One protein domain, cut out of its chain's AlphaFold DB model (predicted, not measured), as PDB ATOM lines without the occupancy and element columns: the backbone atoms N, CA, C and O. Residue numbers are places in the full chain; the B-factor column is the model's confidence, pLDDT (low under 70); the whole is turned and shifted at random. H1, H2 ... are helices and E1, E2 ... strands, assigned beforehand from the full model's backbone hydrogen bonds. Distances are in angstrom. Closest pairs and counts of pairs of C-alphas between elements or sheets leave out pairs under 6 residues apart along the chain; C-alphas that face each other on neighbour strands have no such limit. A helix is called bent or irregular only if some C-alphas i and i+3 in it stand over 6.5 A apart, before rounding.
ATOM      1  N   ARG A 271      20.767 -25.578 -19.244       92.69
ATOM      2  CA  ARG A 271      21.535 -25.229 -18.042       92.69
ATOM      3  C   ARG A 271      20.848 -24.100 -17.294       92.69
ATOM      4  O   ARG A 271      20.402 -23.137 -17.909       92.69
ATOM      5  N   ILE A 272      20.790 -24.209 -15.970       95.06
ATOM      6  CA  ILE A 272      20.175 -23.204 -15.102       95.06
ATOM      7  C   ILE A 272      21.090 -22.854 -13.926       95.06
ATOM      8  O   ILE A 272      21.763 -23.718 -13.361       95.06
ATOM      9  N   LYS A 273      21.114 -21.577 -13.548       96.12
ATOM     10  CA  LYS A 273      21.921 -21.060 -12.436       96.12
ATOM     11  C   LYS A 273      21.205 -21.204 -11.097       96.12
ATOM     12  O   LYS A 273      19.974 -21.234 -11.036       96.12
ATOM     13  N   ILE A 274      21.964 -21.231  -9.999       95.12
ATOM     14  CA  ILE A 274      21.399 -21.364  -8.645       95.12
ATOM     15  C   ILE A 274      20.414 -20.226  -8.333       95.12
ATOM     16  O   ILE A 274      19.312 -20.496  -7.855       95.12
ATOM     17  N   ASN A 275      20.751 -18.975  -8.659       94.44
ATOM     18  CA  ASN A 275      19.852 -17.832  -8.457       94.44
ATOM     19  C   ASN A 275      18.488 -17.990  -9.173       94.44
ATOM     20  O   ASN A 275      17.443 -17.653  -8.612       94.44
ATOM     21  N   GLN A 276      18.478 -18.554 -10.382       95.69
ATOM     22  CA  GLN A 276      17.281 -18.802 -11.181       95.69
ATOM     23  C   GLN A 276      16.438 -19.925 -10.574       95.69
ATOM     24  O   GLN A 276      15.231 -19.749 -10.428       95.69
ATOM     25  N   ILE A 277      17.062 -21.027 -10.137       95.19
ATOM     26  CA  ILE A 277      16.372 -22.121  -9.430       95.19
ATOM     27  C   ILE A 277      15.651 -21.582  -8.189       95.19
ATOM     28  O   ILE A 277      14.470 -21.870  -7.978       95.19
ATOM     29  N   ILE A 278      16.347 -20.778  -7.377       94.81
ATOM     30  CA  ILE A 278      15.762 -20.175  -6.175       94.81
ATOM     31  C   ILE A 278      14.633 -19.214  -6.540       94.81
ATOM     32  O   ILE A 278      13.585 -19.260  -5.898       94.81
ATOM     33  N   SER A 279      14.803 -18.376  -7.567       94.56
ATOM     34  CA  SER A 279      13.759 -17.445  -8.017       94.56
ATOM     35  C   SER A 279      12.502 -18.179  -8.490       94.56
ATOM     36  O   SER A 279      11.403 -17.850  -8.042       94.56
ATOM     37  N   ASN A 280      12.656 -19.202  -9.336       95.12
ATOM     38  CA  ASN A 280      11.547 -19.994  -9.869       95.12
ATOM     39  C   ASN A 280      10.810 -20.745  -8.756       95.12
ATOM     40  O   ASN A 280       9.582 -20.726  -8.704       95.12
ATOM     41  N   SER A 281      11.549 -21.336  -7.817       94.12
ATOM     42  CA  SER A 281      10.950 -22.049  -6.685       94.12
ATOM     43  C   SER A 281      10.240 -21.097  -5.712       94.12
ATOM     44  O   SER A 281       9.127 -21.373  -5.280       94.12
ATOM     45  N   SER A 282      10.852 -19.945  -5.397       92.25
ATOM     46  CA  SER A 282      10.287 -18.957  -4.457       92.25
ATOM     47  C   SER A 282       8.993 -18.323  -4.975       92.25
ATOM     48  O   SER A 282       8.140 -17.948  -4.182       92.25
ATOM     49  N   LYS A 283       8.852 -18.181  -6.300       92.56
ATOM     50  CA  LYS A 283       7.669 -17.599  -6.958       92.56
ATOM     51  C   LYS A 283       6.568 -18.626  -7.256       92.56
ATOM     52  O   LYS A 283       5.601 -18.278  -7.921       92.56
ATOM     53  N   GLY A 284       6.737 -19.886  -6.846       89.88
ATOM     54  CA  GLY A 284       5.790 -20.960  -7.163       89.88
ATOM     55  C   GLY A 284       5.732 -21.332  -8.650       89.88
ATOM     56  O   GLY A 284       4.747 -21.920  -9.077       89.88
ATOM     57  N   LYS A 285       6.765 -20.995  -9.438       92.56
ATOM     58  CA  LYS A 285       6.878 -21.386 -10.855       92.56
ATOM     59  C   LYS A 285       7.375 -22.818 -11.005       92.56
ATOM     60  O   LYS A 285       6.951 -23.521 -11.912       92.56
ATOM     61  N   TRP A 286       8.289 -23.238 -10.131       93.69
ATOM     62  CA  TRP A 286       8.748 -24.622 -10.043       93.69
ATOM     63  C   TRP A 286       8.158 -25.276  -8.803       93.69
ATOM     64  O   TRP A 286       8.458 -24.875  -7.675       93.69
ATOM     65  N   VAL A 287       7.310 -26.271  -9.026       92.00
ATOM     66  CA  VAL A 287       6.517 -26.926  -7.979       92.00
ATOM     67  C   VAL A 287       6.797 -28.420  -7.939       92.00
ATOM     68  O   VAL A 287       7.472 -28.966  -8.804       92.00
ATOM     69  N   LEU A 288       6.306 -29.091  -6.908       89.75
ATOM     70  CA  LEU A 288       6.359 -30.538  -6.777       89.75
ATOM     71  C   LEU A 288       4.971 -31.120  -7.043       89.75
ATOM     72  O   LEU A 288       3.978 -30.515  -6.626       89.75
ATOM     73  N   PRO A 289       4.890 -32.306  -7.660       84.31
ATOM     74  CA  PRO A 289       3.634 -33.029  -7.712       84.31
ATOM     75  C   PRO A 289       3.238 -33.482  -6.297       84.31
ATOM     76  O   PRO A 289       4.111 -33.818  -5.485       84.31
ATOM     77  N   ASN A 290       1.939 -33.502  -5.974       75.31
ATOM     78  CA  ASN A 290       1.463 -33.950  -4.655       75.31
ATOM     79  C   ASN A 290       1.910 -35.389  -4.325       75.31
ATOM     80  O   ASN A 290       2.131 -35.708  -3.151       75.31
ATOM     81  N   PHE A 291       2.125 -36.211  -5.359       72.31
ATOM     82  CA  PHE A 291       2.566 -37.593  -5.241       72.31
ATOM     83  C   PHE A 291       4.075 -37.774  -5.025       72.31
ATOM     84  O   PHE A 291       4.558 -38.894  -4.863       72.31
ATOM     85  N   GLN A 292       4.847 -36.686  -5.003       76.19
ATOM     86  CA  GLN A 292       6.277 -36.773  -4.750       76.19
ATOM     87  C   GLN A 292       6.572 -37.066  -3.277       76.19
ATOM     88  O   GLN A 292       5.933 -36.523  -2.362       76.19
ATOM     89  N   ARG A 293       7.612 -37.876  -3.041       78.00
ATOM     90  CA  ARG A 293       8.078 -38.209  -1.689       78.00
ATOM     91  C   ARG A 293       8.399 -36.972  -0.853       78.00
ATOM     92  O   ARG A 293       8.691 -35.885  -1.358       78.00
ATOM     93  N   TYR A 294       8.417 -37.147   0.463       82.50
ATOM     94  CA  TYR A 294       8.840 -36.088   1.371       82.50
ATOM     95  C   TYR A 294      10.327 -35.724   1.180       82.50
ATOM     96  O   TYR A 294      11.168 -36.539   0.790       82.50
ATOM     97  N   PHE A 295      10.669 -34.473   1.496       88.44
ATOM     98  CA  PHE A 295      12.066 -34.066   1.638       88.44
ATOM     99  C   PHE A 295      12.707 -34.807   2.825       88.44
ATOM    100  O   PHE A 295      12.186 -34.742   3.939       88.44
ATOM    101  N   ASP A 296      13.829 -35.490   2.588       85.12
ATOM    102  CA  ASP A 296      14.380 -36.520   3.487       85.12
ATOM    103  C   ASP A 296      15.916 -36.440   3.637       85.12
ATOM    104  O   ASP A 296      16.570 -37.368   4.124       85.12
ATOM    105  N   TRP A 297      16.532 -35.337   3.205       91.56
ATOM    106  CA  TRP A 297      17.951 -35.075   3.453       91.56
ATOM    107  C   TRP A 297      18.188 -34.551   4.876       91.56
ATOM    108  O   TRP A 297      17.478 -33.678   5.387       91.56
ATOM    109  N   ASN A 298      19.202 -35.114   5.533       92.62
ATOM    110  CA  ASN A 298      19.686 -34.677   6.838       92.62
ATOM    111  C   ASN A 298      20.770 -33.591   6.690       92.62
ATOM    112  O   ASN A 298      21.233 -33.301   5.588       92.62
ATOM    113  N   LYS A 299      21.210 -32.990   7.802       94.19
ATOM    114  CA  LYS A 299      22.206 -31.900   7.783       94.19
ATOM    115  C   LYS A 299      23.533 -32.260   7.091       94.19
ATOM    116  O   LYS A 299      24.126 -31.390   6.462       94.19
ATOM    117  N   ASN A 300      23.982 -33.513   7.177       93.50
ATOM    118  CA  ASN A 300      25.217 -33.967   6.535       93.50
ATOM    119  C   ASN A 300      25.024 -34.147   5.023       93.50
ATOM    120  O   ASN A 300      25.910 -33.774   4.264       93.50
ATOM    121  N   ASP A 301      23.856 -34.634   4.587       94.69
ATOM    122  CA  ASP A 301      23.529 -34.758   3.157       94.69
ATOM    123  C   ASP A 301      23.567 -33.373   2.483       94.69
ATOM    124  O   ASP A 301      24.195 -33.191   1.441       94.69
ATOM    125  N   VAL A 302      22.964 -32.366   3.131       96.31
ATOM    126  CA  VAL A 302      22.999 -30.970   2.659       96.31
ATOM    127  C   VAL A 302      24.423 -30.405   2.686       96.31
ATOM    128  O   VAL A 302      24.832 -29.750   1.729       96.31
ATOM    129  N   LYS A 303      25.199 -30.676   3.746       94.88
ATOM    130  CA  LYS A 303      26.601 -30.238   3.875       94.88
ATOM    131  C   LYS A 303      27.466 -30.754   2.718       94.88
ATOM    132  O   LYS A 303      28.150 -29.956   2.080       94.88
ATOM    133  N   GLU A 304      27.413 -32.049   2.415       93.50
ATOM    134  CA  GLU A 304      28.199 -32.647   1.324       93.50
ATOM    135  C   GLU A 304      27.744 -32.169  -0.061       93.50
ATOM    136  O   GLU A 304      28.561 -31.960  -0.962       93.50
ATOM    137  N   PHE A 305      26.446 -31.914  -0.232       95.56
ATOM    138  CA  PHE A 305      25.921 -31.325  -1.457       95.56
ATOM    139  C   PHE A 305      26.430 -29.893  -1.690       95.56
ATOM    140  O   PHE A 305      26.954 -29.593  -2.763       95.56
ATOM    141  N   LEU A 306      26.352 -29.021  -0.679       96.00
ATOM    142  CA  LEU A 306      26.883 -27.654  -0.767       96.00
ATOM    143  C   LEU A 306      28.399 -27.645  -0.981       96.00
ATOM    144  O   LEU A 306      28.919 -26.808  -1.715       96.00
ATOM    145  N   LYS A 307      29.110 -28.605  -0.385       93.31
ATOM    146  CA  LYS A 307      30.546 -28.800  -0.598       93.31
ATOM    147  C   LYS A 307      30.860 -29.207  -2.036       93.31
ATOM    148  O   LYS A 307      31.825 -28.712  -2.605       93.31
ATOM    149  N   SER A 308      30.032 -30.058  -2.640       93.88
ATOM    150  CA  SER A 308      30.167 -30.438  -4.050       93.88
ATOM    151  C   SER A 308      30.001 -29.227  -4.973       93.88
ATOM    152  O   SER A 308      30.802 -29.054  -5.884       93.88
ATOM    153  N   ILE A 309      29.035 -28.345  -4.685       94.50
ATOM    154  CA  ILE A 309      28.873 -27.069  -5.404       94.50
ATOM    155  C   ILE A 309      30.101 -26.179  -5.203       94.50
ATOM    156  O   ILE A 309      30.646 -25.649  -6.166       94.50
ATOM    157  N   PHE A 310      30.571 -26.037  -3.960       92.81
ATOM    158  CA  PHE A 310      31.760 -25.241  -3.672       92.81
ATOM    159  C   PHE A 310      32.994 -25.765  -4.421       92.81
ATOM    160  O   PHE A 310      33.800 -24.969  -4.882       92.81
ATOM    161  N   ASN A 311      33.144 -27.079  -4.580       89.81
ATOM    162  CA  ASN A 311      34.276 -27.697  -5.275       89.81
ATOM    163  C   ASN A 311      34.078 -27.858  -6.790       89.81
ATOM    164  O   ASN A 311      34.911 -28.487  -7.439       89.81
ATOM    165  N   ASP A 312      33.002 -27.306  -7.359       89.75
ATOM    166  CA  ASP A 312      32.690 -27.405  -8.789       89.75
ATOM    167  C   ASP A 312      32.491 -28.855  -9.290       89.75
ATOM    168  O   ASP A 312      32.733 -29.181 -10.453       89.75
ATOM    169  N   TYR A 313      32.038 -29.751  -8.407       91.44
ATOM    170  CA  TYR A 313      31.769 -31.151  -8.739       91.44
ATOM    171  C   TYR A 313      30.421 -31.326  -9.438       91.44
ATOM    172  O   TYR A 313      29.467 -30.578  -9.218       91.44
ATOM    173  N   TYR A 314      30.318 -32.369 -10.266       89.00
ATOM    174  CA  TYR A 314      29.060 -32.735 -10.912       89.00
ATOM    175  C   TYR A 314      28.024 -33.186  -9.872       89.00
ATOM    176  O   TYR A 314      28.250 -34.147  -9.140       89.00
ATOM    177  N   ILE A 315      26.868 -32.516  -9.845       90.12
ATOM    178  CA  ILE A 315      25.777 -32.774  -8.886       90.12
ATOM    179  C   ILE A 315      24.515 -33.373  -9.530       90.12
ATOM    180  O   ILE A 315      23.431 -33.311  -8.945       90.12
ATOM    181  N   GLY A 316      24.640 -33.949 -10.729       88.19
ATOM    182  CA  GLY A 316      23.520 -34.531 -11.478       88.19
ATOM    183  C   GLY A 316      22.702 -33.505 -12.271       88.19
ATOM    184  O   GLY A 316      22.762 -32.307 -12.000       88.19
ATOM    185  N   ALA A 317      21.887 -33.988 -13.213       90.88
ATOM    186  CA  ALA A 317      20.882 -33.176 -13.905       90.88
ATOM    187  C   ALA A 317      19.556 -33.121 -13.128       90.88
ATOM    188  O   ALA A 317      19.319 -33.973 -12.272       90.88
ATOM    189  N   LEU A 318      18.725 -32.114 -13.387       92.38
ATOM    190  CA  LEU A 318      17.339 -32.033 -12.908       92.38
ATOM    191  C   LEU A 318      16.392 -32.544 -14.000       92.38
ATOM    192  O   LEU A 318      16.682 -32.391 -15.187       92.38
ATOM    193  N   LEU A 319      15.257 -33.115 -13.605       90.69
ATOM    194  CA  LEU A 319      14.186 -33.475 -14.533       90.69
ATOM    195  C   LEU A 319      12.930 -32.699 -14.170       90.69
ATOM    196  O   LEU A 319      12.461 -32.772 -13.031       90.69
ATOM    197  N   LEU A 320      12.399 -31.974 -15.142       91.69
ATOM    198  CA  LEU A 320      11.195 -31.169 -15.020       91.69
ATOM    199  C   LEU A 320      10.132 -31.658 -16.004       91.69
ATOM    200  O   LEU A 320      10.444 -32.348 -16.973       91.69
ATOM    201  N   TRP A 321       8.890 -31.278 -15.759       89.25
ATOM    202  CA  TRP A 321       7.770 -31.431 -16.674       89.25
ATOM    203  C   TRP A 321       7.103 -30.077 -16.838       89.25
ATOM    204  O   TRP A 321       6.613 -29.514 -15.859       89.25
ATOM    205  N   ASP A 322       7.156 -29.520 -18.042       88.25
ATOM    206  CA  ASP A 322       6.497 -28.254 -18.337       88.25
ATOM    207  C   ASP A 322       4.985 -28.424 -18.227       88.25
ATOM    208  O   ASP A 322       4.433 -29.450 -18.618       88.25
ATOM    209  N   VAL A 323       4.317 -27.411 -17.687       81.12
ATOM    210  CA  VAL A 323       2.867 -27.426 -17.495       81.12
ATOM    211  C   VAL A 323       2.221 -26.216 -18.151       81.12
ATOM    212  O   VAL A 323       2.741 -25.101 -18.106       81.12
ATOM    213  N   GLY A 324       1.071 -26.462 -18.782       70.81
ATOM    214  CA  GLY A 324       0.200 -25.427 -19.330       70.81
ATOM    215  C   GLY A 324      -0.522 -24.620 -18.242       70.81
ATOM    216  O   GLY A 324      -0.188 -24.677 -17.062       70.81
ATOM    217  N   LYS A 325      -1.548 -23.847 -18.632       57.66
ATOM    218  CA  LYS A 325      -2.206 -22.866 -17.740       57.66
ATOM    219  C   LYS A 325      -2.838 -23.458 -16.471       57.66
ATOM    220  O   LYS A 325      -2.941 -22.721 -15.494       57.66
ATOM    221  N   GLU A 326      -3.223 -24.735 -16.474       60.50
ATOM    222  CA  GLU A 326      -3.701 -25.459 -15.291       60.50
ATOM    223  C   GLU A 326      -3.195 -26.910 -15.340       60.50
ATOM    224  O   GLU A 326      -3.557 -27.638 -16.266       60.50
ATOM    225  N   PRO A 327      -2.331 -27.346 -14.406       61.81
ATOM    226  CA  PRO A 327      -1.926 -28.745 -14.343       61.81
ATOM    227  C   PRO A 327      -3.118 -29.619 -13.932       61.81
ATOM    228  O   PRO A 327      -3.814 -29.300 -12.972       61.81
ATOM    229  N   GLU A 328      -3.312 -30.759 -14.601       61.56
ATOM    230  CA  GLU A 328      -4.313 -31.778 -14.214       61.56
ATOM    231  C   GLU A 328      -4.051 -32.370 -12.816       61.56
ATOM    232  O   GLU A 328      -4.904 -33.038 -12.233       61.56
ATOM    233  N   LEU A 329      -2.858 -32.126 -12.272       69.69
ATOM    234  CA  LEU A 329      -2.393 -32.634 -10.997       69.69
ATOM    235  C   LEU A 329      -2.395 -31.556  -9.913       69.69
ATOM    236  O   LEU A 329      -1.950 -30.428 -10.133       69.69
ATOM    237  N   ASP A 330      -2.754 -31.950  -8.692       75.75
ATOM    238  CA  ASP A 330      -2.493 -31.116  -7.532       75.75
ATOM    239  C   ASP A 330      -0.981 -30.937  -7.295       75.75
ATOM    240  O   ASP A 330      -0.197 -31.893  -7.273       75.75
ATOM    241  N   THR A 331      -0.560 -29.689  -7.104       83.94
ATOM    242  CA  THR A 331       0.848 -29.315  -6.953       83.94
ATOM    243  C   THR A 331       1.083 -28.557  -5.659       83.94
ATOM    244  O   THR A 331       0.220 -27.852  -5.134       83.94
ATOM    245  N   VAL A 332       2.291 -28.707  -5.125       87.31
ATOM    246  CA  VAL A 332       2.722 -28.036  -3.899       87.31
ATOM    247  C   VAL A 332       4.052 -27.336  -4.126       87.31
ATOM    248  O   VAL A 332       4.923 -27.833  -4.839       87.31
ATOM    249  N   ALA A 333       4.247 -26.184  -3.493       91.00
ATOM    250  CA  ALA A 333       5.552 -25.539  -3.495       91.00
ATOM    251  C   ALA A 333       6.606 -26.431  -2.808       91.00
ATOM    252  O   ALA A 333       6.288 -27.293  -1.977       91.00
ATOM    253  N   ILE A 334       7.886 -26.220  -3.128       92.62
ATOM    254  CA  ILE A 334       8.966 -26.900  -2.405       92.62
ATOM    255  C   ILE A 334       8.910 -26.550  -0.909       92.62
ATOM    256  O   ILE A 334       8.528 -25.447  -0.509       92.62
ATOM    257  N   LYS A 335       9.314 -27.496  -0.058       91.50
ATOM    258  CA  LYS A 335       9.226 -27.329   1.396       91.50
ATOM    259  C   LYS A 335       9.998 -26.082   1.855       91.50
ATOM    260  O   LYS A 335      11.201 -25.979   1.634       91.50
ATOM    261  N   GLY A 336       9.314 -25.184   2.567       90.00
ATOM    262  CA  GLY A 336       9.879 -23.941   3.104       90.00
ATOM    263  C   GLY A 336       9.560 -22.684   2.291       90.00
ATOM    264  O   GLY A 336       9.877 -21.591   2.758       90.00
ATOM    265  N   VAL A 337       8.947 -22.814   1.111       92.88
ATOM    266  CA  VAL A 337       8.344 -21.679   0.400       92.88
ATOM    267  C   VAL A 337       6.996 -21.370   1.037       92.88
ATOM    268  O   VAL A 337       6.151 -22.254   1.155       92.88
ATOM    269  N   ASP A 338       6.818 -20.120   1.461       87.56
ATOM    270  CA  ASP A 338       5.566 -19.614   2.024       87.56
ATOM    271  C   ASP A 338       4.800 -18.869   0.924       87.56
ATOM    272  O   ASP A 338       4.936 -17.658   0.754       87.56
ATOM    273  N   ILE A 339       4.085 -19.635   0.101       87.06
ATOM    274  CA  ILE A 339       3.190 -19.130  -0.941       87.06
ATOM    275  C   ILE A 339       1.841 -19.822  -0.780       87.06
ATOM    276  O   ILE A 339       1.776 -21.032  -0.539       87.06
ATOM    277  N   LYS A 340       0.756 -19.059  -0.888       83.31
ATOM    278  CA  LYS A 340      -0.588 -19.633  -0.814       83.31
ATOM    279  C   LYS A 340      -0.875 -20.441  -2.073       83.31
ATOM    280  O   LYS A 340      -0.434 -20.076  -3.160       83.31
ATOM    281  N   LYS A 341      -1.635 -21.530  -1.943       78.38
ATOM    282  CA  LYS A 341      -1.929 -22.444  -3.059       78.38
ATOM    283  C   LYS A 341      -2.607 -21.718  -4.225       78.38
ATOM    284  O   LYS A 341      -2.291 -21.973  -5.380       78.38
ATOM    285  N   GLU A 342      -3.468 -20.754  -3.919       80.25
ATOM    286  CA  GLU A 342      -4.209 -19.947  -4.892       80.25
ATOM    287  C   GLU A 342      -3.308 -19.003  -5.707       80.25
ATOM    288  O   GLU A 342      -3.701 -18.550  -6.784       80.25
ATOM    289  N   GLU A 343      -2.102 -18.711  -5.212       83.00
ATOM    290  CA  GLU A 343      -1.101 -17.842  -5.846       83.00
ATOM    291  C   GLU A 343      -0.109 -18.632  -6.718       83.00
ATOM    292  O   GLU A 343       0.627 -18.039  -7.507       83.00
ATOM    293  N   ILE A 344      -0.103 -19.968  -6.624       84.19
ATOM    294  CA  ILE A 344       0.787 -20.831  -7.403       84.19
ATOM    295  C   ILE A 344       0.370 -20.800  -8.878       84.19
ATOM    296  O   ILE A 344      -0.776 -21.076  -9.235       84.19
ATOM    297  N   ARG A 345       1.316 -20.447  -9.748       85.44
ATOM    298  CA  ARG A 345       1.185 -20.487 -11.210       85.44
ATOM    299  C   ARG A 345       2.407 -21.238 -11.746       85.44
ATOM    300  O   ARG A 345       3.447 -20.605 -11.939       85.44
ATOM    301  N   PRO A 346       2.324 -22.574 -11.866       87.69
ATOM    302  CA  PRO A 346       3.488 -23.386 -12.168       87.69
ATOM    303  C   PRO A 346       3.826 -23.293 -13.658       87.69
ATOM    304  O   PRO A 346       2.954 -23.456 -14.501       87.69
ATOM    305  N   ASP A 347       5.099 -23.046 -13.958       89.75
ATOM    306  CA  ASP A 347       5.668 -23.180 -15.304       89.75
ATOM    307  C   ASP A 347       6.174 -24.623 -15.514       89.75
ATOM    308  O   ASP A 347       6.081 -25.175 -16.609       89.75
ATOM    309  N   SER A 348       6.700 -25.248 -14.449       90.88
ATOM    310  CA  SER A 348       7.216 -26.620 -14.490       90.88
ATOM    311  C   SER A 348       7.019 -27.362 -13.160       90.88
ATOM    312  O   SER A 348       7.136 -26.795 -12.069       90.88
ATOM    313  N   ILE A 349       6.802 -28.671 -13.248       91.12
ATOM    314  CA  ILE A 349       6.766 -29.624 -12.138       91.12
ATOM    315  C   ILE A 349       8.132 -30.319 -12.029       91.12
ATOM    316  O   ILE A 349       8.672 -30.819 -13.009       91.12
ATOM    317  N   ILE A 350       8.712 -30.369 -10.831       92.19
ATOM    318  CA  ILE A 350       9.999 -31.015 -10.554       92.19
ATOM    319  C   ILE A 350       9.779 -32.520 -10.363       92.19
ATOM    320  O   ILE A 350       9.251 -32.928  -9.330       92.19
ATOM    321  N   LEU A 351      10.269 -33.336 -11.298       86.75
ATOM    322  CA  LEU A 351      10.203 -34.803 -11.245       86.75
ATOM    323  C   LEU A 351      11.445 -35.431 -10.601       86.75
ATOM    324  O   LEU A 351      11.339 -36.359  -9.805       86.75
ATOM    325  N   ASP A 352      12.637 -34.906 -10.895       87.44
ATOM    326  CA  ASP A 352      13.877 -35.266 -10.199       87.44
ATOM    327  C   ASP A 352      14.693 -34.018  -9.855       87.44
ATOM    328  O   ASP A 352      14.768 -33.050 -10.610       87.44
ATOM    329  N   GLY A 353      15.327 -34.052  -8.684       90.44
ATOM    330  CA  GLY A 353      16.094 -32.935  -8.141       90.44
ATOM    331  C   GLY A 353      15.460 -32.254  -6.933       90.44
ATOM    332  O   GLY A 353      16.086 -31.361  -6.366       90.44
ATOM    333  N   GLN A 354      14.293 -32.712  -6.460       91.12
ATOM    334  CA  GLN A 354      13.616 -32.164  -5.275       91.12
ATOM    335  C   GLN A 354      14.555 -31.971  -4.082       91.12
ATOM    336  O   GLN A 354      14.548 -30.903  -3.473       91.12
ATOM    337  N   GLN A 355      15.342 -32.994  -3.729       91.88
ATOM    338  CA  GLN A 355      16.221 -32.930  -2.558       91.88
ATOM    339  C   GLN A 355      17.278 -31.829  -2.743       91.88
ATOM    340  O   GLN A 355      17.435 -30.986  -1.871       91.88
ATOM    341  N   ARG A 356      17.900 -31.750  -3.928       94.25
ATOM    342  CA  ARG A 356      18.912 -30.740  -4.285       94.25
ATOM    343  C   ARG A 356      18.334 -29.320  -4.285       94.25
ATOM    344  O   ARG A 356      18.878 -28.439  -3.625       94.25
ATOM    345  N   ILE A 357      17.201 -29.110  -4.959       96.00
ATOM    346  CA  ILE A 357      16.528 -27.804  -5.053       96.00
ATOM    347  C   ILE A 357      16.058 -27.334  -3.671       96.00
ATOM    348  O   ILE A 357      16.321 -26.200  -3.274       96.00
ATOM    349  N   THR A 358      15.422 -28.220  -2.899       95.69
ATOM    350  CA  THR A 358      14.961 -27.899  -1.538       95.69
ATOM    351  C   THR A 358      16.142 -27.601  -0.613       95.69
ATOM    352  O   THR A 358      16.049 -26.707   0.220       95.69
ATOM    353  N   SER A 359      17.276 -28.293  -0.765       96.69
ATOM    354  CA  SER A 359      18.499 -28.018  -0.004       96.69
ATOM    355  C   SER A 359      19.151 -26.682  -0.357       96.69
ATOM    356  O   SER A 359      19.557 -25.969   0.560       96.69
ATOM    357  N   LEU A 360      19.205 -26.313  -1.644       96.50
ATOM    358  CA  LEU A 360      19.625 -24.972  -2.066       96.50
ATOM    359  C   LEU A 360      18.730 -23.912  -1.422       96.50
ATOM    360  O   LEU A 360      19.223 -22.988  -0.780       96.50
ATOM    361  N   TYR A 361      17.410 -24.083  -1.538       96.56
ATOM    362  CA  TYR A 361      16.447 -23.163  -0.947       96.56
ATOM    363  C   TYR A 361      16.622 -23.068   0.573       96.56
ATOM    364  O   TYR A 361      16.700 -21.970   1.115       96.56
ATOM    365  N   TYR A 362      16.770 -24.202   1.261       96.81
ATOM    366  CA  TYR A 362      16.992 -24.245   2.703       96.81
ATOM    367  C   TYR A 362      18.245 -23.468   3.123       96.81
ATOM    368  O   TYR A 362      18.185 -22.656   4.044       96.81
ATOM    369  N   ALA A 363      19.369 -23.689   2.437       96.81
ATOM    370  CA  ALA A 363      20.637 -23.043   2.754       96.81
ATOM    371  C   ALA A 363      20.598 -21.521   2.528       96.81
ATOM    372  O   ALA A 363      21.140 -20.776   3.344       96.81
ATOM    373  N   LEU A 364      19.939 -21.067   1.454       95.88
ATOM    374  CA  LEU A 364      19.910 -19.657   1.045       95.88
ATOM    375  C   LEU A 364      18.790 -18.843   1.712       95.88
ATOM    376  O   LEU A 364      18.939 -17.641   1.908       95.88
ATOM    377  N   ARG A 365      17.656 -19.463   2.051       94.44
ATOM    378  CA  ARG A 365      16.492 -18.769   2.640       94.44
ATOM    379  C   ARG A 365      16.373 -18.972   4.142       94.44
ATOM    380  O   ARG A 365      15.662 -18.212   4.792       94.44
ATOM    381  N   ALA A 366      17.062 -19.974   4.688       93.44
ATOM    382  CA  ALA A 366      16.991 -20.366   6.091       93.44
ATOM    383  C   ALA A 366      15.540 -20.447   6.628       93.44
ATOM    384  O   ALA A 366      15.207 -19.772   7.608       93.44
ATOM    385  N   PRO A 367      14.658 -21.234   5.976       93.75
ATOM    386  CA  PRO A 367      13.257 -21.343   6.362       93.75
ATOM    387  C   PRO A 367      13.107 -21.992   7.744       93.75
ATOM    388  O   PRO A 367      13.948 -22.777   8.189       93.75
ATOM    389  N   ASN A 368      11.993 -21.704   8.420       90.31
ATOM    390  CA  ASN A 368      11.754 -22.129   9.799       90.31
ATOM    391  C   ASN A 368      11.256 -23.588   9.904       90.31
ATOM    392  O   ASN A 368      10.146 -23.848  10.362       90.31
ATOM    393  N   PHE A 369      12.068 -24.554   9.462       91.56
ATOM    394  CA  PHE A 369      11.827 -25.979   9.712       91.56
ATOM    395  C   PHE A 369      13.124 -26.754   9.991       91.56
ATOM    396  O   PHE A 369      14.212 -26.370   9.559       91.56
ATOM    397  N   ALA A 370      13.018 -27.867  10.719       90.25
ATOM    398  CA  ALA A 370      14.160 -28.722  11.041       90.25
ATOM    399  C   ALA A 370      14.436 -29.760   9.936       90.25
ATOM    400  O   ALA A 370      13.513 -30.395   9.413       90.25
ATOM    401  N   LEU A 371      15.716 -29.955   9.599       89.75
ATOM    402  CA  LEU A 371      16.157 -31.062   8.742       89.75
ATOM    403  C   LEU A 371      16.035 -32.401   9.480       89.75
ATOM    404  O   LEU A 371      16.028 -32.452  10.714       89.75
ATOM    405  N   ARG A 372      16.006 -33.506   8.729       85.31
ATOM    406  CA  ARG A 372      15.951 -34.855   9.305       85.31
ATOM    407  C   ARG A 372      17.086 -35.067  10.315       85.31
ATOM    408  O   ARG A 372      18.242 -34.760  10.030       85.31
ATOM    409  N   GLY A 373      16.753 -35.587  11.497       82.75
ATOM    410  CA  GLY A 373      17.712 -35.816  12.587       82.75
ATOM    411  C   GLY A 373      18.107 -34.565  13.387       82.75
ATOM    412  O   GLY A 373      18.989 -34.654  14.235       82.75
ATOM    413  N   SER A 374      17.476 -33.412  13.139       83.69
ATOM    414  CA  SER A 374      17.660 -32.180  13.921       83.69
ATOM    415  C   SER A 374      16.362 -31.811  14.644       83.69
ATOM    416  O   SER A 374      15.275 -32.005  14.108       83.69
ATOM    417  N   SER A 375      16.464 -31.278  15.863       83.06
ATOM    418  CA  SER A 375      15.309 -30.820  16.653       83.06
ATOM    419  C   SER A 375      14.876 -29.385  16.328       83.06
ATOM    420  O   SER A 375      13.775 -28.984  16.690       83.06
ATOM    421  N   ALA A 376      15.730 -28.620  15.646       89.81
ATOM    422  CA  ALA A 376      15.526 -27.222  15.281       89.81
ATOM    423  C   ALA A 376      16.149 -26.928  13.899       89.81
ATOM    424  O   ALA A 376      16.927 -27.755  13.400       89.81
ATOM    425  N   PRO A 377      15.826 -25.782  13.266       93.50
ATOM    426  CA  PRO A 377      16.498 -25.336  12.048       93.50
ATOM    427  C   PRO A 377      18.013 -25.188  12.240       93.50
ATOM    428  O   PRO A 377      18.480 -24.800  13.312       93.50
ATOM    429  N   VAL A 378      18.782 -25.486  11.192       96.38
ATOM    430  CA  VAL A 378      20.247 -25.363  11.176       96.38
ATOM    431  C   VAL A 378      20.695 -24.433  10.053       96.38
ATOM    432  O   VAL A 378      19.975 -24.225   9.082       96.38
ATOM    433  N   TYR A 379      21.898 -23.881  10.175       97.31
ATOM    434  CA  TYR A 379      22.441 -22.877   9.266       97.31
ATOM    435  C   TYR A 379      23.792 -23.333   8.731       97.31
ATOM    436  O   TYR A 379      24.616 -23.849   9.489       97.31
ATOM    437  N   PHE A 380      24.004 -23.128   7.435       97.81
ATOM    438  CA  PHE A 380      25.199 -23.557   6.718       97.81
ATOM    439  C   PHE A 380      26.139 -22.374   6.487       97.81
ATOM    440  O   PHE A 380      25.686 -21.271   6.167       97.81
ATOM    441  N   TYR A 381      27.440 -22.624   6.604       97.56
ATOM    442  CA  TYR A 381      28.489 -21.625   6.432       97.56
ATOM    443  C   TYR A 381      29.614 -22.157   5.546       97.56
ATOM    444  O   TYR A 381      29.945 -23.337   5.613       97.56
ATOM    445  N   ILE A 382      30.219 -21.284   4.746       96.31
ATOM    446  CA  ILE A 382      31.478 -21.551   4.046       96.31
ATOM    447  C   ILE A 382      32.616 -21.140   4.975       96.31
ATOM    448  O   ILE A 382      32.711 -19.973   5.358       96.31
ATOM    449  N   ASN A 383      33.489 -22.077   5.316       94.19
ATOM    450  CA  ASN A 383      34.681 -21.826   6.107       94.19
ATOM    451  C   ASN A 383      35.833 -21.391   5.192       94.19
ATOM    452  O   ASN A 383      36.575 -22.213   4.649       94.19
ATOM    453  N   PHE A 384      35.988 -20.077   5.010       92.31
ATOM    454  CA  PHE A 384      37.060 -19.543   4.175       92.31
ATOM    455  C   PHE A 384      38.441 -19.682   4.816       92.31
ATOM    456  O   PHE A 384      39.424 -19.740   4.083       92.31
ATOM    457  N   SER A 385      38.533 -19.775   6.148       89.50
ATOM    458  CA  SER A 385      39.825 -20.025   6.800       89.50
ATOM    459  C   SER A 385      40.403 -21.371   6.354       89.50
ATOM    460  O   SER A 385      41.564 -21.444   5.959       89.50
ATOM    461  N   GLU A 386      39.557 -22.401   6.290       87.50
ATOM    462  CA  GLU A 386      39.931 -23.725   5.796       87.50
ATOM    463  C   GLU A 386      40.289 -23.695   4.308       87.50
ATOM    464  O   GLU A 386      41.318 -24.228   3.905       87.50
ATOM    465  N   PHE A 387      39.489 -22.998   3.495       87.12
ATOM    466  CA  PHE A 387      39.746 -22.844   2.061       87.12
ATOM    467  C   PHE A 387      41.117 -22.219   1.752       87.12
ATOM    468  O   PHE A 387      41.789 -22.645   0.812       87.12
ATOM    469  N   PHE A 388      41.546 -21.217   2.525       85.94
ATOM    470  CA  PHE A 388      42.849 -20.581   2.319       85.94
ATOM    471  C   PHE A 388      44.019 -21.398   2.884       85.94
ATOM    472  O   PHE A 388      45.101 -21.355   2.298       85.94
ATOM    473  N   ASN A 389      43.818 -22.127   3.986       80.75
ATOM    474  CA  ASN A 389      44.894 -22.833   4.688       80.75
ATOM    475  C   ASN A 389      45.151 -24.253   4.156       80.75
ATOM    476  O   ASN A 389      46.305 -24.667   4.091       80.75
ATOM    477  N   ASN A 390      44.112 -24.979   3.737       69.19
ATOM    478  CA  ASN A 390      44.189 -26.407   3.415       69.19
ATOM    479  C   ASN A 390      43.653 -26.695   2.005       69.19
ATOM    480  O   ASN A 390      42.573 -27.254   1.821       69.19
ATOM    481  N   GLN A 391      44.430 -26.349   0.972       59.47
ATOM    482  CA  GLN A 391      43.996 -26.528  -0.425       59.47
ATOM    483  C   GLN A 391      43.843 -28.001  -0.862       59.47
ATOM    484  O   GLN A 391      43.161 -28.263  -1.850       59.47
ATOM    485  N   ASN A 392      44.429 -28.958  -0.125       52.72
ATOM    486  CA  ASN A 392      44.463 -30.380  -0.496       52.72
ATOM    487  C   ASN A 392      43.538 -31.291   0.343       52.72
ATOM    488  O   ASN A 392      43.334 -32.441  -0.041       52.72
ATOM    489  N   GLU A 393      42.945 -30.811   1.447       54.28
ATOM    490  CA  GLU A 393      42.067 -31.608   2.324       54.28
ATOM    491  C   GLU A 393      40.731 -30.889   2.565       54.28
ATOM    492  O   GLU A 393      40.590 -30.016   3.409       54.28
ATOM    493  N   SER A 394      39.699 -31.250   1.803       54.34
ATOM    494  CA  SER A 394      38.427 -30.510   1.756       54.34
ATOM    495  C   SER A 394      37.435 -30.838   2.890       54.34
ATOM    496  O   SER A 394      36.235 -30.598   2.741       54.34
ATOM    497  N   SER A 395      37.851 -31.479   3.986       59.81
ATOM    498  CA  SER A 395      36.912 -32.080   4.955       59.81
ATOM    499  C   SER A 395      36.115 -31.044   5.779       59.81
ATOM    500  O   SER A 395      34.979 -31.341   6.157       59.81
ATOM    501  N   GLY A 396      36.626 -29.814   5.943       75.19
ATOM    502  CA  GLY A 396      36.038 -28.741   6.772       75.19
ATOM    503  C   GLY A 396      35.477 -27.505   6.043       75.19
ATOM    504  O   GLY A 396      35.209 -26.493   6.682       75.19
ATOM    505  N   ILE A 397      35.302 -27.532   4.715       88.44
ATOM    506  CA  ILE A 397      34.928 -26.325   3.935       88.44
ATOM    507  C   ILE A 397      33.508 -25.818   4.239       88.44
ATOM    508  O   ILE A 397      33.245 -24.619   4.145       88.44
ATOM    509  N   ILE A 398      32.581 -26.711   4.588       94.31
ATOM    510  CA  ILE A 398      31.191 -26.354   4.896       94.31
ATOM    511  C   ILE A 398      30.904 -26.680   6.355       94.31
ATOM    512  O   ILE A 398      31.023 -27.834   6.766       94.31
ATOM    513  N   GLU A 399      30.470 -25.689   7.124       94.00
ATOM    514  CA  GLU A 399      30.138 -25.835   8.541       94.00
ATOM    515  C   GLU A 399      28.643 -25.685   8.809       94.00
ATOM    516  O   GLU A 399      27.918 -25.032   8.056       94.00
ATOM    517  N   VAL A 400      28.168 -26.327   9.882       94.81
ATOM    518  CA  VAL A 400      26.742 -26.368  10.238       94.81
ATOM    519  C   VAL A 400      26.551 -26.008  11.701       94.81
ATOM    520  O   VAL A 400      27.107 -26.661  12.583       94.81
ATOM    521  N   LEU A 401      25.696 -25.021  11.968       93.19
ATOM    522  CA  LEU A 401      25.372 -24.582  13.325       93.19
ATOM    523  C   LEU A 401      23.862 -24.592  13.589       93.19
ATOM    524  O   LEU A 401      23.081 -24.274  12.695       93.19
ATOM    525  N   PRO A 402      23.421 -24.868  14.831       92.50
ATOM    526  CA  PRO A 402      22.014 -24.771  15.224       92.50
ATOM    527  C   PRO A 402      21.554 -23.323  15.492       92.50
ATOM    528  O   PRO A 402      20.430 -23.103  15.931       92.50
ATOM    529  N   ARG A 403      22.419 -22.323  15.268       93.69
ATOM    530  CA  ARG A 403      22.124 -20.894  15.456       93.69
ATOM    531  C   ARG A 403      22.740 -20.034  14.352       93.69
ATOM    532  O   ARG A 403      23.721 -20.435  13.722       93.69
ATOM    533  N   LYS A 404      22.194 -18.830  14.164       94.44
ATOM    534  CA  LYS A 404      22.829 -17.793  13.342       94.44
ATOM    535  C   LYS A 404      24.031 -17.198  14.082       94.44
ATOM    536  O   LYS A 404      23.957 -16.958  15.289       94.44
ATOM    537  N   LEU A 405      25.126 -16.980  13.362       92.44
ATOM    538  CA  LEU A 405      26.271 -16.212  13.845       92.44
ATOM    539  C   LEU A 405      25.997 -14.719  13.676       92.44
ATOM    540  O   LEU A 405      25.410 -14.303  12.678       92.44
ATOM    541  N   GLY A 406      26.447 -13.908  14.634       92.94
ATOM    542  CA  GLY A 406      26.526 -12.462  14.426       92.94
ATOM    543  C   GLY A 406      27.636 -12.118  13.427       92.94
ATOM    544  O   GLY A 406      28.607 -12.866  13.307       92.94
ATOM    545  N   ARG A 407      27.531 -10.969  12.744       91.81
ATOM    546  CA  ARG A 407      28.528 -10.492  11.759       91.81
ATOM    547  C   ARG A 407      29.960 -10.516  12.297       91.81
ATOM    548  O   ARG A 407      30.839 -11.066  11.652       91.81
ATOM    549  N   GLU A 408      30.190  -9.994  13.500       90.62
ATOM    550  CA  GLU A 408      31.531  -9.966  14.099       90.62
ATOM    551  C   GLU A 408      32.090 -11.377  14.370       90.62
ATOM    552  O   GLU A 408      33.261 -11.644  14.114       90.62
ATOM    553  N   GLU A 409      31.254 -12.302  14.851       92.75
ATOM    554  CA  GLU A 409      31.636 -13.703  15.088       92.75
ATOM    555  C   GLU A 409      31.912 -14.435  13.765       92.75
ATOM    556  O   GLU A 409      32.888 -15.174  13.649       92.75
ATOM    557  N   SER A 410      31.091 -14.187  12.744       92.88
ATOM    558  CA  SER A 410      31.280 -14.682  11.378       92.88
ATOM    559  C   SER A 410      32.599 -14.181  10.772       92.88
ATOM    560  O   SER A 410      33.353 -14.984  10.223       92.88
ATOM    561  N   PHE A 411      32.938 -12.899  10.946       94.25
ATOM    562  CA  PHE A 411      34.208 -12.322  10.493       94.25
ATOM    563  C   PHE A 411      35.415 -12.917  11.221       94.25
ATOM    564  O   PHE A 411      36.368 -13.333  10.565       94.25
ATOM    565  N   LYS A 412      35.366 -13.028  12.555       92.12
ATOM    566  CA  LYS A 412      36.456 -13.616  13.359       92.12
ATOM    567  C   LYS A 412      36.799 -15.045  12.935       92.12
ATOM    568  O   LYS A 412      37.972 -15.397  12.915       92.12
ATOM    569  N   ASN A 413      35.794 -15.843  12.578       90.12
ATOM    570  CA  ASN A 413      35.983 -17.226  12.133       90.12
ATOM    571  C   ASN A 413      36.209 -17.362  10.615       90.12
ATOM    572  O   ASN A 413      36.528 -18.447  10.142       90.12
ATOM    573  N   MET A 414      36.040 -16.286   9.835       93.56
ATOM    574  CA  MET A 414      35.994 -16.314   8.361       93.56
ATOM    575  C   MET A 414      34.899 -17.238   7.805       93.56
ATOM    576  O   MET A 414      35.091 -17.926   6.800       93.56
ATOM    577  N   TRP A 415      33.754 -17.295   8.482       95.12
ATOM    578  CA  TRP A 415      32.650 -18.185   8.129       95.12
ATOM    579  C   TRP A 415      31.544 -17.403   7.439       95.12
ATOM    580  O   TRP A 415      30.782 -16.694   8.098       95.12
ATOM    581  N   PHE A 416      31.437 -17.540   6.122       97.31
ATOM    582  CA  PHE A 416      30.415 -16.861   5.333       97.31
ATOM    583  C   PHE A 416      29.068 -17.596   5.436       97.31
ATOM    584  O   PHE A 416      29.009 -18.784   5.113       97.31
ATOM    585  N   PRO A 417      27.973 -16.940   5.852       97.06
ATOM    586  CA  PRO A 417      26.658 -17.570   5.938       97.06
ATOM    587  C   PRO A 417      26.006 -17.763   4.561       97.06
ATOM    588  O   PRO A 417      25.772 -16.791   3.845       97.06
ATOM    589  N   PHE A 418      25.589 -18.989   4.216       97.25
ATOM    590  CA  PHE A 418      24.890 -19.256   2.943       97.25
ATOM    591  C   PHE A 418      23.599 -18.439   2.767       97.25
ATOM    592  O   PHE A 418      23.239 -18.100   1.642       97.25
ATOM    593  N   TYR A 419      22.922 -18.079   3.859       95.94
ATOM    594  CA  TYR A 419      21.705 -17.266   3.808       95.94
ATOM    595  C   TYR A 419      21.950 -15.779   3.483       95.94
ATOM    596  O   TYR A 419      20.990 -15.039   3.297       95.94
ATOM    597  N   GLU A 420      23.209 -15.326   3.404       95.69
ATOM    598  CA  GLU A 420      23.577 -14.001   2.871       95.69
ATOM    599  C   GLU A 420      24.120 -14.085   1.430       95.69
ATOM    600  O   GLU A 420      24.543 -13.071   0.885       95.69
ATOM    601  N   LEU A 421      24.102 -15.259   0.777       95.44
ATOM    602  CA  LEU A 421      24.739 -15.462  -0.536       95.44
ATOM    603  C   LEU A 421      24.198 -14.548  -1.647       95.44
ATOM    604  O   LEU A 421      24.965 -14.108  -2.492       95.44
ATOM    605  N   GLU A 422      22.914 -14.194  -1.637       92.00
ATOM    606  CA  GLU A 422      22.353 -13.230  -2.605       92.00
ATOM    607  C   GLU A 422      22.851 -11.795  -2.408       92.00
ATOM    608  O   GLU A 422      22.819 -10.995  -3.338       92.00
ATOM    609  N   LYS A 423      23.317 -11.470  -1.201       93.56
ATOM    610  CA  LYS A 423      23.860 -10.161  -0.824       93.56
ATOM    611  C   LYS A 423      25.321 -10.283  -0.403       93.56
ATOM    612  O   LYS A 423      25.794  -9.557   0.472       93.56
ATOM    613  N   TYR A 424      26.040 -11.227  -1.010       94.94
ATOM    614  CA  TYR A 424      27.373 -11.613  -0.558       94.94
ATOM    615  C   TYR A 424      28.361 -10.435  -0.552       94.94
ATOM    616  O   TYR A 424      29.251 -10.399   0.297       94.94
ATOM    617  N   SER A 425      28.184  -9.457  -1.450       94.19
ATOM    618  CA  SER A 425      29.011  -8.249  -1.523       94.19
ATOM    619  C   SER A 425      28.987  -7.452  -0.217       94.19
ATOM    620  O   SER A 425      30.042  -7.055   0.261       94.19
ATOM    621  N   GLU A 426      27.823  -7.308   0.429       95.00
ATOM    622  CA  GLU A 426      27.701  -6.582   1.703       95.00
ATOM    623  C   GLU A 426      28.512  -7.247   2.823       95.00
ATOM    624  O   GLU A 426      29.024  -6.576   3.722       95.00
ATOM    625  N   TRP A 427      28.596  -8.580   2.821       95.69
ATOM    626  CA  TRP A 427      29.402  -9.326   3.787       95.69
ATOM    627  C   TRP A 427      30.892  -9.192   3.474       95.69
ATOM    628  O   TRP A 427      31.681  -8.937   4.380       95.69
ATOM    629  N   VAL A 428      31.266  -9.323   2.198       94.75
ATOM    630  CA  VAL A 428      32.656  -9.240   1.730       94.75
ATOM    631  C   VAL A 428      33.250  -7.850   1.978       94.75
ATOM    632  O   VAL A 428      34.374  -7.760   2.466       94.75
ATOM    633  N   ASP A 429      32.490  -6.784   1.721       93.75
ATOM    634  CA  ASP A 429      32.911  -5.403   1.985       93.75
ATOM    635  C   ASP A 429      33.075  -5.156   3.497       93.75
ATOM    636  O   ASP A 429      34.105  -4.660   3.949       93.75
ATOM    637  N   GLY A 430      32.117  -5.612   4.314       93.56
ATOM    638  CA  GLY A 430      32.232  -5.515   5.773       93.56
ATOM    639  C   GLY A 430      33.397  -6.330   6.356       93.56
ATOM    640  O   GLY A 430      33.977  -5.941   7.373       93.56
ATOM    641  N   TYR A 431      33.758  -7.448   5.720       93.50
ATOM    642  CA  TYR A 431      34.908  -8.258   6.111       93.50
ATOM    643  C   TYR A 431      36.243  -7.596   5.727       93.50
ATOM    644  O   TYR A 431      37.193  -7.652   6.507       93.50
ATOM    645  N   GLU A 432      36.313  -6.912   4.578       92.50
ATOM    646  CA  GLU A 432      37.461  -6.071   4.206       92.50
ATOM    647  C   GLU A 432      37.697  -4.971   5.250       92.50
ATOM    648  O   GLU A 432      38.808  -4.859   5.775       92.50
ATOM    649  N   ASP A 433      36.650  -4.236   5.638       91.69
ATOM    650  CA  ASP A 433      36.730  -3.208   6.685       91.69
ATOM    651  C   ASP A 433      37.197  -3.777   8.034       91.69
ATOM    652  O   ASP A 433      37.943  -3.133   8.778       91.69
ATOM    653  N   PHE A 434      36.757  -4.991   8.373       91.75
ATOM    654  CA  PHE A 434      37.189  -5.692   9.581       91.75
ATOM    655  C   PHE A 434      38.684  -6.050   9.535       91.75
ATOM    656  O   PHE A 434      39.402  -5.825  10.515       91.75
ATOM    657  N   LEU A 435      39.173  -6.559   8.399       89.19
ATOM    658  CA  LEU A 435      40.585  -6.896   8.208       89.19
ATOM    659  C   LEU A 435      41.488  -5.659   8.206       89.19
ATOM    660  O   LEU A 435      42.560  -5.703   8.808       89.19
ATOM    661  N   LEU A 436      41.048  -4.547   7.610       88.62
ATOM    662  CA  LEU A 436      41.793  -3.280   7.592       88.62
ATOM    663  C   LEU A 436      42.004  -2.695   8.996       88.62
ATOM    664  O   LEU A 436      42.989  -2.000   9.233       88.62
ATOM    665  N   LYS A 437      41.122  -3.005   9.954       88.19
ATOM    666  CA  LYS A 437      41.305  -2.637  11.372       88.19
ATOM    667  C   LYS A 437      42.327  -3.518  12.096       88.19
ATOM    668  O   LYS A 437      42.813  -3.127  13.153       88.19
ATOM    669  N   SER A 438      42.621  -4.700  11.557       78.62
ATOM    670  CA  SER A 438      43.402  -5.753  12.222       78.62
ATOM    671  C   SER A 438      44.743  -6.060  11.538       78.62
ATOM    672  O   SER A 438      45.533  -6.831  12.076       78.62
ATOM    673  N   SER A 439      45.023  -5.486  10.361       79.56
ATOM    674  CA  SER A 439      46.257  -5.711   9.599       79.56
ATOM    675  C   SER A 439      46.664  -4.477   8.787       79.56
ATOM    676  O   SER A 439      45.821  -3.703   8.343       79.56
ATOM    677  N   SER A 440      47.972  -4.308   8.576       77.81
ATOM    678  CA  SER A 440      48.579  -3.174   7.862       77.81
ATOM    679  C   SER A 440      49.002  -3.506   6.423       77.81
ATOM    680  O   SER A 440      49.816  -2.780   5.859       77.81
ATOM    681  N   ASP A 441      48.476  -4.585   5.830       86.94
ATOM    682  CA  ASP A 441      48.759  -5.011   4.445       86.94
ATOM    683  C   ASP A 441      47.493  -4.924   3.558       86.94
ATOM    684  O   ASP A 441      46.774  -5.917   3.380       86.94
ATOM    685  N   PRO A 442      47.181  -3.734   3.003       84.75
ATOM    686  CA  PRO A 442      45.988  -3.531   2.184       84.75
ATOM    687  C   PRO A 442      45.957  -4.382   0.910       84.75
ATOM    688  O   PRO A 442      44.879  -4.769   0.462       84.75
ATOM    689  N   ASP A 443      47.108  -4.693   0.311       86.50
ATOM    690  CA  ASP A 443      47.158  -5.415  -0.964       86.50
ATOM    691  C   ASP A 443      46.836  -6.905  -0.788       86.50
ATOM    692  O   ASP A 443      46.111  -7.497  -1.604       86.50
ATOM    693  N   LYS A 444      47.281  -7.510   0.321       86.88
ATOM    694  CA  LYS A 444      46.885  -8.874   0.689       86.88
ATOM    695  C   LYS A 444      45.403  -8.957   1.055       86.88
ATOM    696  O   LYS A 444      44.733  -9.896   0.621       86.88
ATOM    697  N   ILE A 445      44.870  -7.963   1.771       88.19
ATOM    698  CA  ILE A 445      43.436  -7.886   2.103       88.19
ATOM    699  C   ILE A 445      42.587  -7.804   0.829       88.19
ATOM    700  O   ILE A 445      41.678  -8.616   0.647       88.19
ATOM    701  N   ARG A 446      42.931  -6.908  -0.109       88.12
ATOM    702  CA  ARG A 446      42.244  -6.810  -1.412       88.12
ATOM    703  C   ARG A 446      42.309  -8.118  -2.199       88.12
ATOM    704  O   ARG A 446      41.350  -8.481  -2.879       88.12
ATOM    705  N   SER A 447      43.425  -8.843  -2.115       88.12
ATOM    706  CA  SER A 447      43.581 -10.142  -2.779       88.12
ATOM    707  C   SER A 447      42.657 -11.209  -2.185       88.12
ATOM    708  O   SER A 447      41.978 -11.900  -2.945       88.12
ATOM    709  N   ILE A 448      42.576 -11.302  -0.851       88.25
ATOM    710  CA  ILE A 448      41.640 -12.189  -0.137       88.25
ATOM    711  C   ILE A 448      40.199 -11.848  -0.526       88.25
ATOM    712  O   ILE A 448      39.466 -12.727  -0.983       88.25
ATOM    713  N   ARG A 449      39.830 -10.563  -0.444       91.12
ATOM    714  CA  ARG A 449      38.516 -10.053  -0.855       91.12
ATOM    715  C   ARG A 449      38.165 -10.485  -2.274       91.12
ATOM    716  O   ARG A 449      37.100 -11.052  -2.495       91.12
ATOM    717  N   ARG A 450      39.062 -10.251  -3.236       92.06
ATOM    718  CA  ARG A 450      38.838 -10.582  -4.651       92.06
ATOM    719  C   ARG A 450      38.620 -12.079  -4.870       92.06
ATOM    720  O   ARG A 450      37.799 -12.455  -5.704       92.06
ATOM    721  N   ILE A 451      39.350 -12.934  -4.151       91.62
ATOM    722  CA  ILE A 451      39.182 -14.392  -4.235       91.62
ATOM    723  C   ILE A 451      37.815 -14.805  -3.673       91.62
ATOM    724  O   ILE A 451      37.105 -15.573  -4.323       91.62
ATOM    725  N   MET A 452      37.429 -14.270  -2.510       92.56
ATOM    726  CA  MET A 452      36.127 -14.547  -1.892       92.56
ATOM    727  C   MET A 452      34.971 -14.049  -2.770       92.56
ATOM    728  O   MET A 452      34.067 -14.832  -3.048       92.56
ATOM    729  N   ASP A 453      35.030 -12.810  -3.284       93.31
ATOM    730  CA  ASP A 453      34.035 -12.258  -4.222       93.31
ATOM    731  C   ASP A 453      33.875 -13.166  -5.441       93.31
ATOM    732  O   ASP A 453      32.766 -13.595  -5.750       93.31
ATOM    733  N   LYS A 454      34.990 -13.535  -6.088       93.75
ATOM    734  CA  LYS A 454      34.966 -14.402  -7.268       93.75
ATOM    735  C   LYS A 454      34.334 -15.759  -6.958       93.75
ATOM    736  O   LYS A 454      33.550 -16.247  -7.767       93.75
ATOM    737  N   LYS A 455      34.661 -16.371  -5.813       93.12
ATOM    738  CA  LYS A 455      34.128 -17.692  -5.453       93.12
ATOM    739  C   LYS A 455      32.637 -17.633  -5.123       93.12
ATOM    740  O   LYS A 455      31.886 -18.467  -5.615       93.12
ATOM    741  N   LEU A 456      32.201 -16.638  -4.350       95.88
ATOM    742  CA  LEU A 456      30.795 -16.462  -3.978       95.88
ATOM    743  C   LEU A 456      29.932 -16.120  -5.196       95.88
ATOM    744  O   LEU A 456      28.912 -16.772  -5.414       95.88
ATOM    745  N   ARG A 457      30.396 -15.191  -6.043       95.38
ATOM    746  CA  ARG A 457      29.769 -14.857  -7.330       95.38
ATOM    747  C   ARG A 457      29.631 -16.083  -8.223       95.38
ATOM    748  O   ARG A 457      28.582 -16.294  -8.823       95.38
ATOM    749  N   HIS A 458      30.682 -16.899  -8.307       94.94
ATOM    750  CA  HIS A 458      30.645 -18.128  -9.089       94.94
ATOM    751  C   HIS A 458      29.594 -19.101  -8.557       94.94
ATOM    752  O   HIS A 458      28.808 -19.597  -9.345       94.94
ATOM    753  N   ILE A 459      29.490 -19.318  -7.244       94.50
ATOM    754  CA  ILE A 459      28.472 -20.225  -6.685       94.50
ATOM    755  C   ILE A 459      27.050 -19.774  -7.055       94.50
ATOM    756  O   ILE A 459      26.233 -20.605  -7.432       94.50
ATOM    757  N   ILE A 460      26.732 -18.481  -6.959       93.25
ATOM    758  CA  ILE A 460      25.354 -18.009  -7.167       93.25
ATOM    759  C   ILE A 460      24.978 -17.778  -8.641       93.25
ATOM    760  O   ILE A 460      23.883 -18.169  -9.055       93.25
ATOM    761  N   ASP A 461      25.884 -17.187  -9.428       91.56
ATOM    762  CA  ASP A 461      25.617 -16.713 -10.797       91.56
ATOM    763  C   ASP A 461      26.455 -17.419 -11.878       91.56
ATOM    764  O   ASP A 461      26.219 -17.206 -13.074       91.56
ATOM    765  N   GLY A 462      27.456 -18.213 -11.492       90.94
ATOM    766  CA  GLY A 462      28.368 -18.914 -12.406       90.94
ATOM    767  C   GLY A 462      28.173 -20.432 -12.460       90.94
ATOM    768  O   GLY A 462      28.383 -21.032 -13.510       90.94
ATOM    769  N   PHE A 463      27.761 -21.057 -11.357       93.88
ATOM    770  CA  PHE A 463      27.556 -22.493 -11.262       93.88
ATOM    771  C   PHE A 463      26.216 -22.869 -11.897       93.88
ATOM    772  O   PHE A 463      25.151 -22.403 -11.482       93.88
ATOM    773  N   GLU A 464      26.282 -23.730 -12.909       93.31
ATOM    774  CA  GLU A 464      25.138 -24.126 -13.723       93.31
ATOM    775  C   GLU A 464      24.819 -25.609 -13.547       93.31
ATOM    776  O   GLU A 464      25.688 -26.476 -13.673       93.31
ATOM    777  N   ILE A 465      23.545 -25.902 -13.305       94.44
ATOM    778  CA  ILE A 465      23.014 -27.256 -13.168       94.44
ATOM    779  C   ILE A 465      22.329 -27.637 -14.484       94.44
ATOM    780  O   ILE A 465      21.480 -26.877 -14.958       94.44
ATOM    781  N   PRO A 466      22.665 -28.788 -15.094       94.06
ATOM    782  CA  PRO A 466      21.949 -29.250 -16.272       94.06
ATOM    783  C   PRO A 466      20.520 -29.673 -15.906       94.06
ATOM    784  O   PRO A 466      20.301 -30.246 -14.839       94.06
ATOM    785  N   TYR A 467      19.551 -29.442 -16.785       93.00
ATOM    786  CA  TYR A 467      18.197 -29.969 -16.631       93.00
ATOM    787  C   TYR A 467      17.581 -30.391 -17.965       93.00
ATOM    788  O   TYR A 467      17.975 -29.917 -19.028       93.00
ATOM    789  N   ILE A 468      16.625 -31.313 -17.897       90.69
ATOM    790  CA  ILE A 468      15.807 -31.763 -19.026       90.69
ATOM    791  C   ILE A 468      14.356 -31.459 -18.665       90.69
ATOM    792  O   ILE A 468      13.952 -31.738 -17.535       90.69
TER     793      ILE A 468
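This is residues 271 to 468 of the 992 residues of the protein "DUF262 domain-containing protein" of Candidatus Nitrosotenuis sp. DW1 (UniProt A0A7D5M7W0). A curled sheet of six strands wraps round H1 at one end of an elongated body, and the helical hairpin of H6 and H7 reaches to the other end. H3 lies in the middle, between that sheet and a small sheet, E7 E6 E8, with H2 packed over E7. The printed part has 198 residues, with seven named helices and nine named strands in the order E1 H1 E2 H2 E3 E4 E5 H3 E6 H4 E7 H5 E8 H6 H7 E9. The large sheet, order E1 E9 E3 E5 E2 E4, is mixed, the small one antiparallel; the class is mixed, helices and strands. The whole is compact, with a radius of gyration of the C-alphas of 18.1 A and spans of 64 by 35 by 32 A.

E1, residues 271 to 273, begins at C-alpha 271, (21.535, -25.229, -18.042). Then come H1, 274 to 282; E2, 286 to 289; H2, 299 to 310, 16.3 A long; E3, 318 to 322; E4, 331 to 333; E5, 348 to 352; and H3, 354 to 365, 15.8 A. E6, 379 to 383, H4, 384 to 389, E7, 398 to 401, H5, 407 to 413, and E8, 415 to 417, follow. H6, 418 to 436, measures 23.7 A and H7, 442 to 462, 27.6 A. E9, 464 to 468, ends at (15.807, -31.763, -19.026).

The large sheet is strongly twisted and curls round H1. E1 and E9 are antiparallel, N 272 to O 465 2.9 A; E9 and E3 parallel, N 318 to O 466 2.8 A; E3 and E5 antiparallel, N 321 to O 349 2.8 A; E5 and E2 parallel, N 350 to O 287 2.8 A; E2 and E4 antiparallel, N 288 to O 332 2.8 A. The hub H3 touches H1 about perpendicular at 86 degrees, C-alphas 278 and 361 being closest at 6.1 A. H3 touches H6, C-alphas 364 and 419 at 4.1 A, and only just touches H2, with 3 pairs of C-alphas within 8 A, the closest 302 and 359 at 6.0 A. H2 and H3 are on one face of the small sheet, two layers, helices on one face of a sheet; E6 and E7 are antiparallel, with N 381 and O 399 within hydrogen-bond range at 2.9 A, and E6 and E8 are antiparallel, with N 382 and O 416 within hydrogen-bond range at 2.8 A. E7, H5 and E8 form a split strand-helix-strand unit, two strands of one sheet that are not neighbours, with E6 between them in the sheet and a helix between them along the chain, and its crossover is right-handed. H4 and H5 only graze this sheet. H6 and H7, a hairpin, touch at a shallow tilt of 4 degrees, opposite ways, C-alphas 428 and 449 closest at 6.5 A. H6 is irregular, C-alphas 422 and 425 being 8.4 A apart, with a kink of 91 degrees near residue 425. Every O i to N i+4 pair is within hydrogen-bond range in H1, H2, H3, H4, H5 and H7; in H6, 10 of 15 are.

The C-alphas of Glu 328 and Ser 440 are the two farthest apart, 64.1 A. The printed part has no cut. The links E4 to E5 and H3 to E6 are long. The mean pLDDT of the printed part is 89.1; residues 325 to 329 and 390 to 395 are under 70.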